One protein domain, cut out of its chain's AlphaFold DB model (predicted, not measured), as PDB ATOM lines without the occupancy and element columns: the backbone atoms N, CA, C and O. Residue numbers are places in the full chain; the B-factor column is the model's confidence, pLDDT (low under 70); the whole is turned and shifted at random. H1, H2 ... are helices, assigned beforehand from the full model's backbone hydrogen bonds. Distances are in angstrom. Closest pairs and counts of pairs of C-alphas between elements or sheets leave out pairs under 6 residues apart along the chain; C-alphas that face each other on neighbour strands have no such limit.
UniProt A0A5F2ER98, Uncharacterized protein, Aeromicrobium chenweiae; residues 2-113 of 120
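Overview. This is residues 2 to 113 of the 120 residues of an uncharacterized protein of Aeromicrobium chenweiae (UniProt A0A5F2ER98). This model is a wide V: the long helix H4 makes one limb, and H5, folding back from the end of H4, makes the other, which H6 carries on in nearly the same direction. Three short helices, H1, H2 and H3, gather as a small head beside the first part of H4, while residues 86 to 113, with H6, stick out free at the far end of the other limb. The printed part has 112 residues with six named helices, H1 to H6 in chain order, and no named strand; the class is all helix. The whole is extended and flat, with a radius of gyration of the C-alphas of 23.5 A and spans of 60 by 57 by 15 A.

Arrangement. Start at H1, residues 2 to 7, which touches H2, residues 10 to 16; the closest C-alphas, of Leu 4 and Ala 13, are 5.0 A apart, at a steep tilt of 62 degrees, opposite ways. Next, H2 touches H3, residues 21 to 29, at a steep tilt of 60 degrees, opposite ways; the closest C-alphas are those of Ala 14 and Glu 21, 5.1 A. H4, residues 31 to 66, is the hub, touching three helices. It and H3 touch only at the corner, and only just, with 3 pairs of C-alphas within 8 A; they are about perpendicular, at 80 degrees, and the closest C-alphas are those of Leu 28 and Arg 34, 5.7 A. With residues 37 to 44 alone H4 touches H1, at a steep tilt of 64 degrees, the same way; look at the closest C-alphas, Val 5 and Gly 41, 5.5 A. With residues 60 to 66 alone H4 touches residues 74 to 82 of H5, residues 72 to 89; this helical hairpin has a steep tilt of 42 degrees, opposite ways, and its closest C-alphas are Leu 63 and Ala 78, 5.2 A. H6, residues 94 to 112, touches no helix and is apart from H5. Every O i to N i+4 pair is within hydrogen-bond range in H1, H2, H3, H4 and H6; in H5 it is 13 of 14.

Along the chain. Find C-alpha 2 at (56.813, 65.291, 98.430), where H1 begins. H4 runs 52.1 A, from C-alpha 31 at (57.743, 80.191, 107.348) to C-alpha 66. H5 is 26.3 A long, and H6, 26.6 A, ends with C-alpha 112 at (57.018, 110.505, 79.989).

Size, cuts and confidence. The two C-alphas farthest apart, of Glu 70 and Thr 113, are 67.4 A apart. The printed part has no cut, and its five links between helices are tight. The mean pLDDT of the printed part is 84.5; residues 2 to 4, 6, 8, 88 to 93, 107 and 110 to 112 are under 70.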
ATOM      1  N   ARG A   2      57.370  65.779  99.715       63.59
ATOM      2  CA  ARG A   2      56.813  65.291  98.430       63.59
ATOM      3  C   ARG A   2      55.336  64.864  98.517       63.59
ATOM      4  O   ARG A   2      54.537  65.300  97.709       63.59
ATOM      5  N   VAL A   3      54.960  64.139  99.571       69.75
ATOM      6  CA  VAL A   3      53.580  63.675  99.828       69.75
ATOM      7  C   VAL A   3      52.554  64.817  99.962       69.75
ATOM      8  O   VAL A   3      51.413  64.683  99.526       69.75
ATOM      9  N   LEU A   4      52.948  65.964 100.530       69.62
ATOM     10  CA  LEU A   4      52.079  67.147 100.621       69.62
ATOM     11  C   LEU A   4      51.841  67.767  99.245       69.62
ATOM     12  O   LEU A   4      50.729  68.174  98.931       69.62
ATOM     13  N   VAL A   5      52.898  67.812  98.435       74.50
ATOM     14  CA  VAL A   5      52.877  68.412  97.101       74.50
ATOM     15  C   VAL A   5      52.026  67.584  96.139       74.50
ATOM     16  O   VAL A   5      51.286  68.150  95.347       74.50
ATOM     17  N   THR A   6      52.094  66.255  96.224       69.94
ATOM     18  CA  THR A   6      51.411  65.360  95.279       69.94
ATOM     19  C   THR A   6      49.943  65.111  95.612       69.94
ATOM     20  O   THR A   6      49.168  64.810  94.713       69.94
ATOM     21  N   THR A   7      49.541  65.206  96.884       72.06
ATOM     22  CA  THR A   7      48.153  64.928  97.299       72.06
ATOM     23  C   THR A   7      47.265  66.170  97.344       72.06
ATOM     24  O   THR A   7      46.045  66.035  97.327       72.06
ATOM     25  N   GLY A   8      47.845  67.374  97.460       69.38
ATOM     26  CA  GLY A   8      47.098  68.637  97.566       69.38
ATOM     27  C   GLY A   8      46.175  68.738  98.791       69.38
ATOM     28  O   GLY A   8      45.424  69.700  98.922       69.38
ATOM     29  N   SER A   9      46.226  67.758  99.700       80.44
ATOM     30  CA  SER A   9      45.305  67.601 100.822       80.44
ATOM     31  C   SER A   9      46.083  67.360 102.107       80.44
ATOM     32  O   SER A   9      46.881  66.431 102.211       80.44
ATOM     33  N   THR A  10      45.827  68.191 103.121       81.31
ATOM     34  CA  THR A  10      46.491  68.059 104.427       81.31
ATOM     35  C   THR A  10      46.121  66.763 105.147       81.31
ATOM     36  O   THR A  10      46.981  66.190 105.810       81.31
ATOM     37  N   ALA A  11      44.899  66.256 104.951       81.44
ATOM     38  CA  ALA A  11      44.455  64.973 105.486       81.44
ATOM     39  C   ALA A  11      45.152  63.793 104.792       81.44
ATOM     40  O   ALA A  11      45.731  62.943 105.463       81.44
ATOM     41  N   ALA A  12      45.182  63.778 103.454       80.06
ATOM     42  CA  ALA A  12      45.863  62.721 102.702       80.06
ATOM     43  C   ALA A  12      47.370  62.706 102.991       80.06
ATOM     44  O   ALA A  12      47.979  61.648 103.146       80.06
ATOM     45  N   ALA A  13      47.965  63.891 103.133       82.00
ATOM     46  CA  ALA A  13      49.358  64.019 103.504       82.00
ATOM     47  C   ALA A  13      49.663  63.567 104.932       82.00
ATOM     48  O   ALA A  13      50.734  63.014 105.168       82.00
ATOM     49  N   ALA A  14      48.745  63.809 105.869       83.88
ATOM     50  CA  ALA A  14      48.861  63.362 107.248       83.88
ATOM     51  C   ALA A  14      48.859  61.830 107.324       83.88
ATOM     52  O   ALA A  14      49.785  61.251 107.885       83.88
ATOM     53  N   THR A  15      47.899  61.178 106.659       86.19
ATOM     54  CA  THR A  15      47.827  59.714 106.563       86.19
ATOM     55  C   THR A  15      49.079  59.118 105.924       86.19
ATOM     56  O   THR A  15      49.674  58.199 106.472       86.19
ATOM     57  N   ALA A  16      49.520  59.653 104.785       83.81
ATOM     58  CA  ALA A  16      50.669  59.104 104.066       83.81
ATOM     59  C   ALA A  16      52.026  59.392 104.741       83.81
ATOM     60  O   ALA A  16      53.013  58.731 104.423       83.81
ATOM     61  N   ALA A  17      52.094  60.366 105.651       83.44
ATOM     62  CA  ALA A  17      53.280  60.648 106.458       83.44
ATOM     63  C   ALA A  17      53.187  60.094 107.893       83.44
ATOM     64  O   ALA A  17      54.079  60.385 108.684       83.44
ATOM     65  N   ASP A  18      52.131  59.337 108.215       88.69
ATOM     66  CA  ASP A  18      51.835  58.796 109.550       88.69
ATOM     67  C   ASP A  18      51.898  59.854 110.672       88.69
ATOM     68  O   ASP A  18      52.504  59.688 111.729       88.69
ATOM     69  N   VAL A  19      51.287  61.014 110.416       90.94
ATOM     70  CA  VAL A  19      51.188  62.120 111.376       90.94
ATOM     71  C   VAL A  19      49.754  62.613 111.499       90.94
ATOM     72  O   VAL A  19      48.889  62.325 110.679       90.94
ATOM     73  N   THR A  20      49.487  63.428 112.519       90.75
ATOM     74  CA  THR A  20      48.187  64.087 112.659       90.75
ATOM     75  C   THR A  20      48.060  65.284 111.716       90.75
ATOM     76  O   THR A  20      49.014  66.036 111.499       90.75
ATOM     77  N   GLU A  21      46.848  65.552 111.230       89.00
ATOM     78  CA  GLU A  21      46.564  66.726 110.393       89.00
ATOM     79  C   GLU A  21      46.905  68.048 111.110       89.00
ATOM     80  O   GLU A  21      47.376  69.007 110.497       89.00
ATOM     81  N   ARG A  22      46.775  68.086 112.445       92.25
ATOM     82  CA  ARG A  22      47.228  69.213 113.277       92.25
ATOM     83  C   ARG A  22      48.728  69.485 113.113       92.25
ATOM     84  O   ARG A  22      49.128  70.647 113.065       92.25
ATOM     85  N   SER A  23      49.545  68.437 113.016       90.06
ATOM     86  CA  SER A  23      50.995  68.557 112.815       90.06
ATOM     87  C   SER A  23      51.315  69.117 111.432       90.06
ATOM     88  O   SER A  23      52.131  70.030 111.318       90.06
ATOM     89  N   VAL A  24      50.592  68.659 110.407       87.62
ATOM     90  CA  VAL A  24      50.698  69.179 109.036       87.62
ATOM     91  C   VAL A  24      50.323  70.662 108.972       87.62
ATOM     92  O   VAL A  24      51.076  71.460 108.415       87.62
ATOM     93  N   ARG A  25      49.204  71.064 109.589       88.94
ATOM     94  CA  ARG A  25      48.784  72.476 109.643       88.94
ATOM     95  C   ARG A  25      49.804  73.353 110.371       88.94
ATOM     96  O   ARG A  25      50.072  74.462 109.922       88.94
ATOM     97  N   ARG A  26      50.414  72.851 111.452       91.00
ATOM     98  CA  ARG A  26      51.484  73.561 112.168       91.00
ATOM     99  C   ARG A  26      52.714  73.772 111.285       91.00
ATOM    100  O   ARG A  26      53.249  74.872 111.271       91.00
ATOM    101  N   TRP A  27      53.141  72.761 110.529       90.31
ATOM    102  CA  TRP A  27      54.242  72.918 109.574       90.31
ATOM    103  C   TRP A  27      53.903  73.911 108.464       90.31
ATOM    104  O   TRP A  27      54.731  74.733 108.107       90.31
ATOM    105  N   LEU A  28      52.670  73.910 107.958       85.19
ATOM    106  CA  LEU A  28      52.238  74.899 106.966       85.19
ATOM    107  C   LEU A  28      52.147  76.331 107.519       85.19
ATOM    108  O   LEU A  28      52.131  77.267 106.726       85.19
ATOM    109  N   ALA A  29      52.101  76.523 108.839       89.56
ATOM    110  CA  ALA A  29      52.196  77.842 109.464       89.56
ATOM    111  C   ALA A  29      53.654  78.316 109.627       89.56
ATOM    112  O   ALA A  29      53.894  79.521 109.706       89.56
ATOM    113  N   ASP A  30      54.621  77.396 109.634       93.50
ATOM    114  CA  ASP A  30      56.043  77.717 109.722       93.50
ATOM    115  C   ASP A  30      56.568  78.318 108.407       93.50
ATOM    116  O   ASP A  30      56.347  77.797 107.308       93.50
ATOM    117  N   ALA A  31      57.272  79.446 108.510       89.75
ATOM    118  CA  ALA A  31      57.743  80.191 107.348       89.75
ATOM    119  C   ALA A  31      58.800  79.421 106.540       89.75
ATOM    120  O   ALA A  31      58.729  79.401 105.308       89.75
ATOM    121  N   GLY A  32      59.743  78.751 107.211       90.31
ATOM    122  CA  GLY A  32      60.795  77.972 106.554       90.31
ATOM    123  C   GLY A  32      60.217  76.771 105.810       90.31
ATOM    124  O   GLY A  32      60.515  76.544 104.634       90.31
ATOM    125  N   PHE A  33      59.296  76.057 106.456       87.50
ATOM    126  CA  PHE A  33      58.598  74.936 105.845       87.50
ATOM    127  C   PHE A  33      57.746  75.370 104.648       87.50
ATOM    128  O   PHE A  33      57.761  74.693 103.622       87.50
ATOM    129  N   ARG A  34      57.047  76.512 104.716       85.88
ATOM    130  CA  ARG A  34      56.290  77.055 103.573       85.88
ATOM    131  C   ARG A  34      57.170  77.352 102.366       85.88
ATOM    132  O   ARG A  34      56.755  77.077 101.239       85.88
ATOM    133  N   VAL A  35      58.350  77.934 102.576       89.12
ATOM    134  CA  VAL A  35      59.297  78.232 101.490       89.12
ATOM    135  C   VAL A  35      59.746  76.938 100.822       89.12
ATOM    136  O   VAL A  35      59.617  76.800  99.603       89.12
ATOM    137  N   ALA A  36      60.186  75.965 101.617       86.25
ATOM    138  CA  ALA A  36      60.619  74.669 101.114       86.25
ATOM    139  C   ALA A  36      59.466  73.889 100.449       86.25
ATOM    140  O   ALA A  36      59.654  73.293  99.391       86.25
ATOM    141  N   TYR A  37      58.245  73.971 100.987       84.06
ATOM    142  CA  TYR A  37      57.052  73.348 100.408       84.06
ATOM    143  C   TYR A  37      56.714  73.940  99.038       84.06
ATOM    144  O   TYR A  37      56.487  73.197  98.087       84.06
ATOM    145  N   ARG A  38      56.746  75.271  98.901       84.38
ATOM    146  CA  ARG A  38      56.547  75.944  97.608       84.38
ATOM    147  C   ARG A  38      57.642  75.590  96.604       84.38
ATOM    148  O   ARG A  38      57.338  75.413  95.429       84.38
ATOM    149  N   ALA A  39      58.895  75.487  97.045       87.31
ATOM    150  CA  ALA A  39      60.001  75.071  96.183       87.31
ATOM    151  C   ALA A  39      59.812  73.633  95.678       87.31
ATOM    152  O   ALA A  39      59.902  73.393  94.477       87.31
ATOM    153  N   ALA A  40      59.452  72.706  96.569       86.44
ATOM    154  CA  ALA A  40      59.111  71.335  96.200       86.44
ATOM    155  C   ALA A  40      57.890  71.274  95.263       86.44
ATOM    156  O   ALA A  40      57.880  70.481  94.327       86.44
ATOM    157  N   GLY A  41      56.897  72.144  95.476       84.00
ATOM    158  CA  GLY A  41      55.743  72.319  94.594       84.00
ATOM    159  C   GLY A  41      56.133  72.713  93.175       84.00
ATOM    160  O   GLY A  41      55.725  72.058  92.222       84.00
ATOM    161  N   ARG A  42      56.975  73.743  93.032       84.50
ATOM    162  CA  ARG A  42      57.489  74.172  91.722       84.50
ATOM    163  C   ARG A  42      58.294  73.076  91.028       84.50
ATOM    164  O   ARG A  42      58.114  72.872  89.836       84.50
ATOM    165  N   ALA A  43      59.139  72.357  91.768       85.00
ATOM    166  CA  ALA A  43      59.917  71.253  91.212       85.00
ATOM    167  C   ALA A  43      59.014  70.127  90.679       85.00
ATOM    168  O   ALA A  43      59.191  69.692  89.547       85.00
ATOM    169  N   ALA A  44      58.004  69.713  91.453       83.44
ATOM    170  CA  ALA A  44      57.053  68.688  91.020       83.44
ATOM    171  C   ALA A  44      56.197  69.144  89.827       83.44
ATOM    172  O   ALA A  44      55.928  68.356  88.926       83.44
ATOM    173  N   ALA A  45      55.789  70.416  89.796       78.94
ATOM    174  CA  ALA A  45      55.077  70.980  88.652       78.94
ATOM    175  C   ALA A  45      55.951  70.972  87.388       78.94
ATOM    176  O   ALA A  45      55.487  70.552  86.334       78.94
ATOM    177  N   SER A  46      57.222  71.370  87.504       81.06
ATOM    178  CA  SER A  46      58.179  71.312  86.395       81.06
ATOM    179  C   SER A  46      58.355  69.885  85.875       81.06
ATOM    180  O   SER A  46      58.332  69.676  84.669       81.06
ATOM    181  N   GLU A  47      58.489  68.902  86.769       85.19
ATOM    182  CA  GLU A  47      58.595  67.483  86.406       85.19
ATOM    183  C   GLU A  47      57.339  66.991  85.667       85.19
ATOM    184  O   GLU A  47      57.445  66.347  84.624       85.19
ATOM    185  N   ALA A  48      56.148  67.351  86.155       78.94
ATOM    186  CA  ALA A  48      54.882  66.996  85.516       78.94
ATOM    187  C   ALA A  48      54.731  67.629  84.123       78.94
ATOM    188  O   ALA A  48      54.281  66.960  83.193       78.94
ATOM    189  N   VAL A  49      55.140  68.892  83.960       81.88
ATOM    190  CA  VAL A  49      55.163  69.565  82.653       81.88
ATOM    191  C   VAL A  49      56.128  68.855  81.708       81.88
ATOM    192  O   VAL A  49      55.744  68.542  80.586       81.88
ATOM    193  N   SER A  50      57.346  68.530  82.147       79.31
ATOM    194  CA  SER A  50      58.296  67.779  81.317       79.31
ATOM    195  C   SER A  50      57.745  66.415  80.890       79.31
ATOM    196  O   SER A  50      57.883  66.042  79.726       79.31
ATOM    197  N   ALA A  51      57.077  65.692  81.793       81.50
ATOM    198  CA  ALA A  51      56.434  64.420  81.471       81.50
ATOM    199  C   ALA A  51      55.283  64.584  80.462       81.50
ATOM    200  O   ALA A  51      55.155  63.780  79.538       81.50
ATOM    201  N   LEU A  52      54.476  65.642  80.596       82.62
ATOM    202  CA  LEU A  52      53.421  65.972  79.638       82.62
ATOM    203  C   LEU A  52      54.000  66.282  78.252       82.62
ATOM    204  O   LEU A  52      53.544  65.703  77.268       82.62
ATOM    205  N   LEU A  53      55.024  67.139  78.179       82.00
ATOM    206  CA  LEU A  53      55.701  67.492  76.926       82.00
ATOM    207  C   LEU A  53      56.288  66.245  76.239       82.00
ATOM    208  O   LEU A  53      56.151  66.078  75.027       82.00
ATOM    209  N   ALA A  54      56.883  65.329  77.009       83.88
ATOM    210  CA  ALA A  54      57.372  64.055  76.483       83.88
ATOM    211  C   ALA A  54      56.230  63.188  75.921       83.88
ATOM    212  O   ALA A  54      56.307  62.727  74.779       83.88
ATOM    213  N   ALA A  55      55.136  63.032  76.673       88.69
ATOM    214  CA  ALA A  55      53.961  62.279  76.235       88.69
ATOM    215  C   ALA A  55      53.304  62.885  74.981       88.69
ATOM    216  O   ALA A  55      52.795  62.153  74.131       88.69
ATOM    217  N   GLN A  56      53.347  64.211  74.814       86.00
ATOM    218  CA  GLN A  56      52.908  64.873  73.583       86.00
ATOM    219  C   GLN A  56      53.777  64.464  72.384       86.00
ATOM    220  O   GLN A  56      53.236  64.149  71.323       86.00
ATOM    221  N   GLY A  57      55.101  64.395  72.548       89.88
ATOM    222  CA  GLY A  57      56.011  63.891  71.515       89.88
ATOM    223  C   GLY A  57      55.712  62.439  71.124       89.88
ATOM    224  O   GLY A  57      55.634  62.112  69.935       89.88
ATOM    225  N   GLU A  58      55.465  61.578  72.111       92.38
ATOM    226  CA  GLU A  58      55.053  60.187  71.886       92.38
ATOM    227  C   GLU A  58      53.703  60.092  71.160       92.38
ATOM    228  O   GLU A  58      53.562  59.321  70.206       92.38
ATOM    229  N   ALA A  59      52.721  60.912  71.543       92.44
ATOM    230  CA  ALA A  59      51.426  60.979  70.875       92.44
ATOM    231  C   ALA A  59      51.568  61.408  69.405       92.44
ATOM    232  O   ALA A  59      50.967  60.794  68.521       92.44
ATOM    233  N   VAL A  60      52.416  62.400  69.113       94.00
ATOM    234  CA  VAL A  60      52.734  62.807  67.735       94.00
ATOM    235  C   VAL A  60      53.378  61.655  66.962       94.00
ATOM    236  O   VAL A  60      52.982  61.389  65.825       94.00
ATOM    237  N   ALA A  61      54.323  60.922  67.558       94.69
ATOM    238  CA  ALA A  61      54.932  59.754  66.922       94.69
ATOM    239  C   ALA A  61      53.892  58.660  66.610       94.69
ATOM    240  O   ALA A  61      53.885  58.101  65.507       94.69
ATOM    241  N   ALA A  62      52.966  58.401  67.535       95.50
ATOM    242  CA  ALA A  62      51.872  57.454  67.337       95.50
ATOM    243  C   ALA A  62      50.927  57.890  66.203       95.50
ATOM    244  O   ALA A  62      50.583  57.077  65.342       95.50
ATOM    245  N   LEU A  63      50.559  59.175  66.143       96.31
ATOM    246  CA  LEU A  63      49.747  59.728  65.055       96.31
ATOM    247  C   LEU A  63      50.463  59.622  63.704       96.31
ATOM    248  O   LEU A  63      49.845  59.222  62.719       96.31
ATOM    249  N   ARG A  64      51.773  59.895  63.648       96.50
ATOM    250  CA  ARG A  64      52.573  59.729  62.421       96.50
ATOM    251  C   ARG A  64      52.589  58.280  61.945       96.50
ATOM    252  O   ARG A  64      52.425  58.039  60.754       96.50
ATOM    253  N   LYS A  65      52.704  57.311  62.858       97.50
ATOM    254  CA  LYS A  65      52.571  55.883  62.526       97.50
ATOM    255  C   LYS A  65      51.164  55.544  62.018       97.50
ATOM    256  O   LYS A  65      51.016  54.769  61.079       97.50
ATOM    257  N   ALA A  66      50.122  56.143  62.595       97.44
ATOM    258  CA  ALA A  66      48.741  55.928  62.164       97.44
ATOM    259  C   ALA A  66      48.444  56.452  60.743       97.44
ATOM    260  O   ALA A  66      47.479  55.997  60.125       97.44
ATOM    261  N   LEU A  67      49.282  57.332  60.178       97.25
ATOM    262  CA  LEU A  67      49.170  57.780  58.780       97.25
ATOM    263  C   LEU A  67      49.420  56.667  57.754       97.25
ATOM    264  O   LEU A  67      49.015  56.810  56.603       97.25
ATOM    265  N   THR A  68      50.041  55.556  58.149       97.06
ATOM    266  CA  THR A  68      50.255  54.384  57.285       97.06
ATOM    267  C   THR A  68      49.359  53.206  57.669       97.06
ATOM    268  O   THR A  68      49.638  52.074  57.289       97.06
ATOM    269  N   ALA A  69      48.299  53.438  58.451       97.19
ATOM    270  CA  ALA A  69      47.347  52.393  58.807       97.19
ATOM    271  C   ALA A  69      46.547  51.914  57.582       97.19
ATOM    272  O   ALA A  69      46.189  52.709  56.714       97.19
ATOM    273  N   GLU A  70      46.181  50.631  57.570       97.38
ATOM    274  CA  GLU A  70      45.367  50.030  56.502       97.38
ATOM    275  C   GLU A  70      44.015  50.751  56.343       97.38
ATOM    276  O   GLU A  70      43.550  51.075  55.251       97.38
ATOM    277  N   SER A  71      43.403  51.096  57.476       98.06
ATOM    278  CA  SER A  71      42.139  51.823  57.519       98.06
ATOM    279  C   SER A  71      42.308  53.268  57.040       98.06
ATOM    280  O   SER A  71      42.885  54.109  57.736       98.06
ATOM    281  N   ALA A  72      41.705  53.596  55.893       96.94
ATOM    282  CA  ALA A  72      41.634  54.966  55.379       96.94
ATOM    283  C   ALA A  72      41.044  55.951  56.407       96.94
ATOM    284  O   ALA A  72      41.588  57.034  56.608       96.94
ATOM    285  N   ALA A  73      39.992  55.552  57.129       97.38
ATOM    286  CA  ALA A  73      39.386  56.377  58.176       97.38
ATOM    287  C   ALA A  73      40.360  56.683  59.328       97.38
ATOM    288  O   ALA A  73      40.341  57.776  59.895       97.38
ATOM    289  N   THR A  74      41.233  55.737  59.679       97.81
ATOM    290  CA  THR A  74      42.260  55.947  60.711       97.81
ATOM    291  C   THR A  74      43.335  56.913  60.228       97.81
ATOM    292  O   THR A  74      43.664  57.849  60.955       97.81
ATOM    293  N   ARG A  75      43.794  56.770  58.978       98.00
ATOM    294  CA  ARG A  75      44.747  57.706  58.364       98.00
ATOM    295  C   ARG A  75      44.208  59.135  58.323       98.00
ATOM    296  O   ARG A  75      44.898  60.056  58.745       98.00
ATOM    297  N   VAL A  76      42.959  59.317  57.883       97.94
ATOM    298  CA  VAL A  76      42.314  60.641  57.810       97.94
ATOM    299  C   VAL A  76      42.181  61.278  59.194       97.94
ATOM    300  O   VAL A  76      42.481  62.460  59.352       97.94
ATOM    301  N   ARG A  77      41.784  60.511  60.219       97.50
ATOM    302  CA  ARG A  77      41.703  61.025  61.598       97.50
ATOM    303  C   ARG A  77      43.070  61.439  62.140       97.50
ATOM    304  O   ARG A  77      43.172  62.510  62.730       97.50
ATOM    305  N   ALA A  78      44.107  60.637  61.904       96.56
ATOM    306  CA  ALA A  78      45.466  60.968  62.323       96.56
ATOM    307  C   ALA A  78      45.996  62.228  61.619       96.56
ATOM    308  O   ALA A  78      46.542  63.114  62.274       96.56
ATOM    309  N   ALA A  79      45.767  62.348  60.308       95.44
ATOM    310  CA  ALA A  79      46.135  63.534  59.538       95.44
ATOM    311  C   ALA A  79      45.421  64.790  60.054       95.44
ATOM    312  O   ALA A  79      46.064  65.813  60.273       95.44
ATOM    313  N   ARG A  80      44.109  64.704  60.315       95.94
ATOM    314  CA  ARG A  80      43.334  65.819  60.873       95.94
ATOM    315  C   ARG A  80      43.871  66.260  62.235       95.94
ATOM    316  O   ARG A  80      44.055  67.455  62.430       95.94
ATOM    317  N   ALA A  81      44.150  65.317  63.135       94.62
ATOM    318  CA  ALA A  81      44.686  65.626  64.460       94.62
ATOM    319  C   ALA A  81      46.043  66.348  64.377       94.62
ATOM    320  O   ALA A  81      46.253  67.343  65.061       94.62
ATOM    321  N   LEU A  82      46.944  65.897  63.495       92.38
ATOM    322  CA  LEU A  82      48.240  66.554  63.283       92.38
ATOM    323  C   LEU A  82      48.094  67.973  62.712       92.38
ATOM    324  O   LEU A  82      48.786  68.883  63.163       92.38
ATOM    325  N   LEU A  83      47.192  68.177  61.745       89.44
ATOM    326  CA  LEU A  83      46.929  69.500  61.164       89.44
ATOM    327  C   LEU A  83      46.305  70.468  62.178       89.44
ATOM    328  O   LEU A  83      46.633  71.651  62.181       89.44
ATOM    329  N   GLU A  84      45.420  69.972  63.042       89.06
ATOM    330  CA  GLU A  84      44.798  70.768  64.099       89.06
ATOM    331  C   GLU A  84      45.834  71.254  65.117       89.06
ATOM    332  O   GLU A  84      45.866  72.446  65.413       89.06
ATOM    333  N   VAL A  85      46.738  70.372  65.561       85.38
ATOM    334  CA  VAL A  85      47.865  70.748  66.433       85.38
ATOM    335  C   VAL A  85      48.785  71.758  65.741       85.38
ATOM    336  O   VAL A  85      49.120  72.780  66.331       85.38
ATOM    337  N   GLY A  86      49.149  71.528  64.474       76.12
ATOM    338  CA  GLY A  86      50.027  72.434  63.725       76.12
ATOM    339  C   GLY A  86      49.453  73.843  63.537       76.12
ATOM    340  O   GLY A  86      50.209  74.811  63.523       76.12
ATOM    341  N   ARG A  87      48.124  73.982  63.443       72.62
ATOM    342  CA  ARG A  87      47.462  75.292  63.357       72.62
ATOM    343  C   ARG A  87      47.647  76.122  64.628       72.62
ATOM    344  O   ARG A  87      47.795  77.328  64.516       72.62
ATOM    345  N   HIS A  88      47.656  75.489  65.800       67.44
ATOM    346  CA  HIS A  88      47.831  76.188  67.074       67.44
ATOM    347  C   HIS A  88      49.265  76.687  67.290       67.44
ATOM    348  O   HIS A  88      49.441  77.763  67.844       67.44
ATOM    349  N   VAL A  89      50.274  75.971  66.785       63.50
ATOM    350  CA  VAL A  89      51.690  76.383  66.890       63.50
ATOM    351  C   VAL A  89      51.974  77.666  66.098       63.50
ATOM    352  O   VAL A  89      52.803  78.476  66.492       63.50
ATOM    353  N   LEU A  90      51.265  77.898  64.990       60.38
ATOM    354  CA  LEU A  90      51.412  79.134  64.210       60.38
ATOM    355  C   LEU A  90      50.899  80.378  64.954       60.38
ATOM    356  O   LEU A  90      51.296  81.490  64.611       60.38
ATOM    357  N   ASP A  91      50.053  80.196  65.968       62.59
ATOM    358  CA  ASP A  91      49.544  81.285  66.799       62.59
ATOM    359  C   ASP A  91      50.502  81.625  67.965       62.59
ATOM    360  O   ASP A  91      50.292  82.630  68.640       62.59
ATOM    361  N   GLU A  92      51.562  80.838  68.207       58.88
ATOM    362  CA  GLU A  92      52.428  80.946  69.400       58.88
ATOM    363  C   GLU A  92      53.450  82.096  69.377       58.88
ATOM    364  O   GLU A  92      54.165  82.290  70.356       58.88
ATOM    365  N   ASP A  93      53.451  82.972  68.370       67.69
ATOM    366  CA  ASP A  93      54.282  84.194  68.380       67.69
ATOM    367  C   ASP A  93      53.761  85.274  69.365       67.69
ATOM    368  O   ASP A  93      54.024  86.467  69.238       67.69
ATOM    369  N   ILE A  94      52.932  84.884  70.336       73.31
ATOM    370  CA  ILE A  94      52.296  85.784  71.299       73.31
ATOM    371  C   ILE A  94      53.277  86.209  72.390       73.31
ATOM    372  O   ILE A  94      53.263  87.381  72.750       73.31
ATOM    373  N   GLU A  95      54.138  85.319  72.891       74.50
ATOM    374  CA  GLU A  95      55.115  85.674  73.935       74.50
ATOM    375  C   GLU A  95      56.145  86.681  73.419       74.50
ATOM    376  O   GLU A  95      56.321  87.731  74.033       74.50
ATOM    377  N   GLU A  96      56.717  86.454  72.233       79.38
ATOM    378  CA  GLU A  96      57.653  87.403  71.617       79.38
ATOM    379  C   GLU A  96      56.978  88.758  71.328       79.38
ATOM    380  O   GLU A  96      57.552  89.832  71.521       79.38
ATOM    381  N   ARG A  97      55.708  88.735  70.900       84.38
ATOM    382  CA  ARG A  97      54.916  89.957  70.707       84.38
ATOM    383  C   ARG A  97      54.617  90.672  72.024       84.38
ATOM    384  O   ARG A  97      54.605  91.901  72.022       84.38
ATOM    385  N   ILE A  98      54.369  89.946  73.114       86.06
ATOM    386  CA  ILE A  98      54.160  90.519  74.449       86.06
ATOM    387  C   ILE A  98      55.456  91.157  74.947       86.06
ATOM    388  O   ILE A  98      55.413  92.320  75.332       86.06
ATOM    389  N   GLU A  99      56.600  90.476  74.855       86.69
ATOM    390  CA  GLU A  99      57.900  91.038  75.251       86.69
ATOM    391  C   GLU A  99      58.202  92.336  74.490       86.69
ATOM    392  O   GLU A  99      58.488  93.368  75.103       86.69
ATOM    393  N   ARG A 100      58.013  92.341  73.161       86.00
ATOM    394  CA  ARG A 100      58.156  93.555  72.340       86.00
ATOM    395  C   ARG A 100      57.217  94.685  72.784       86.00
ATOM    396  O   ARG A 100      57.609  95.853  72.781       86.00
ATOM    397  N   LEU A 101      55.974  94.376  73.157       87.12
ATOM    398  CA  LEU A 101      55.005  95.372  73.636       87.12
ATOM    399  C   LEU A 101      55.355  95.906  75.034       87.12
ATOM    400  O   LEU A 101      55.200  97.105  75.292       87.12
ATOM    401  N   GLU A 102      55.839  95.047  75.926       90.94
ATOM    402  CA  GLU A 102      56.300  95.431  77.260       90.94
ATOM    403  C   GLU A 102      57.524  96.347  77.189       90.94
ATOM    404  O   GLU A 102      57.591  97.334  77.925       90.94
ATOM    405  N   GLU A 103      58.460  96.084  76.272       89.00
ATOM    406  CA  GLU A 103      59.595  96.968  76.008       89.00
ATOM    407  C   GLU A 103      59.127  98.353  75.559       89.00
ATOM    408  O   GLU A 103      59.489  99.349  76.185       89.00
ATOM    409  N   VAL A 104      58.285  98.441  74.523       86.81
ATOM    410  CA  VAL A 104      57.776  99.728  74.009       86.81
ATOM    411  C   VAL A 104      57.051 100.520  75.100       86.81
ATOM    412  O   VAL A 104      57.248 101.731  75.210       86.81
ATOM    413  N   THR A 105      56.254  99.849  75.931       87.69
ATOM    414  CA  THR A 105      55.541 100.492  77.044       87.69
ATOM    415  C   THR A 105      56.518 101.053  78.077       87.69
ATOM    416  O   THR A 105      56.349 102.184  78.531       87.69
ATOM    417  N   ARG A 106      57.584 100.310  78.403       83.31
ATOM    418  CA  ARG A 106      58.649 100.757  79.313       83.31
ATOM    419  C   ARG A 106      59.382 101.982  78.758       83.31
ATOM    420  O   ARG A 106      59.531 102.972  79.466       83.31
ATOM    421  N   TRP A 107      59.723 101.973  77.466       69.12
ATOM    422  CA  TRP A 107      60.323 103.124  76.777       69.12
ATOM    423  C   TRP A 107      59.424 104.367  76.799       69.12
ATOM    424  O   TRP A 107      59.924 105.482  76.935       69.12
ATOM    425  N   GLN A 108      58.104 104.208  76.656       71.81
ATOM    426  CA  GLN A 108      57.155 105.324  76.733       71.81
ATOM    427  C   GLN A 108      57.057 105.889  78.152       71.81
ATOM    428  O   GLN A 108      57.118 107.103  78.328       71.81
ATOM    429  N   GLN A 109      57.004 105.022  79.164       72.19
ATOM    430  CA  GLN A 109      57.002 105.430  80.570       72.19
ATOM    431  C   GLN A 109      58.290 106.171  80.958       72.19
ATOM    432  O   GLN A 109      58.216 107.202  81.625       72.19
ATOM    433  N   ASP A 110      59.458 105.721  80.494       69.50
ATOM    434  CA  ASP A 110      60.743 106.385  80.760       69.50
ATOM    435  C   ASP A 110      60.850 107.762  80.078       69.50
ATOM    436  O   ASP A 110      61.427 108.703  80.637       69.50
ATOM    437  N   ARG A 111      60.258 107.907  78.883       64.56
ATOM    438  CA  ARG A 111      60.143 109.195  78.177       64.56
ATOM    439  C   ARG A 111      59.198 110.156  78.893       64.56
ATOM    440  O   ARG A 111      59.558 111.318  79.070       64.56
ATOM    441  N   ASP A 112      58.039 109.679  79.333       66.06
ATOM    442  CA  ASP A 112      57.018 110.505  79.989       66.06
ATOM    443  C   ASP A 112      57.404 110.884  81.431       66.06
ATOM    444  O   ASP A 112      57.036 111.954  81.912       66.06
ATOM    445  N   THR A 113      58.208 110.056  82.108       72.00
ATOM    446  CA  THR A 113      58.720 110.328  83.468       72.00
ATOM    447  C   THR A 113      59.962 111.239  83.462       72.00
ATOM    448  O   THR A 113      60.471 111.608  84.519       72.00
TER     449      THR A 113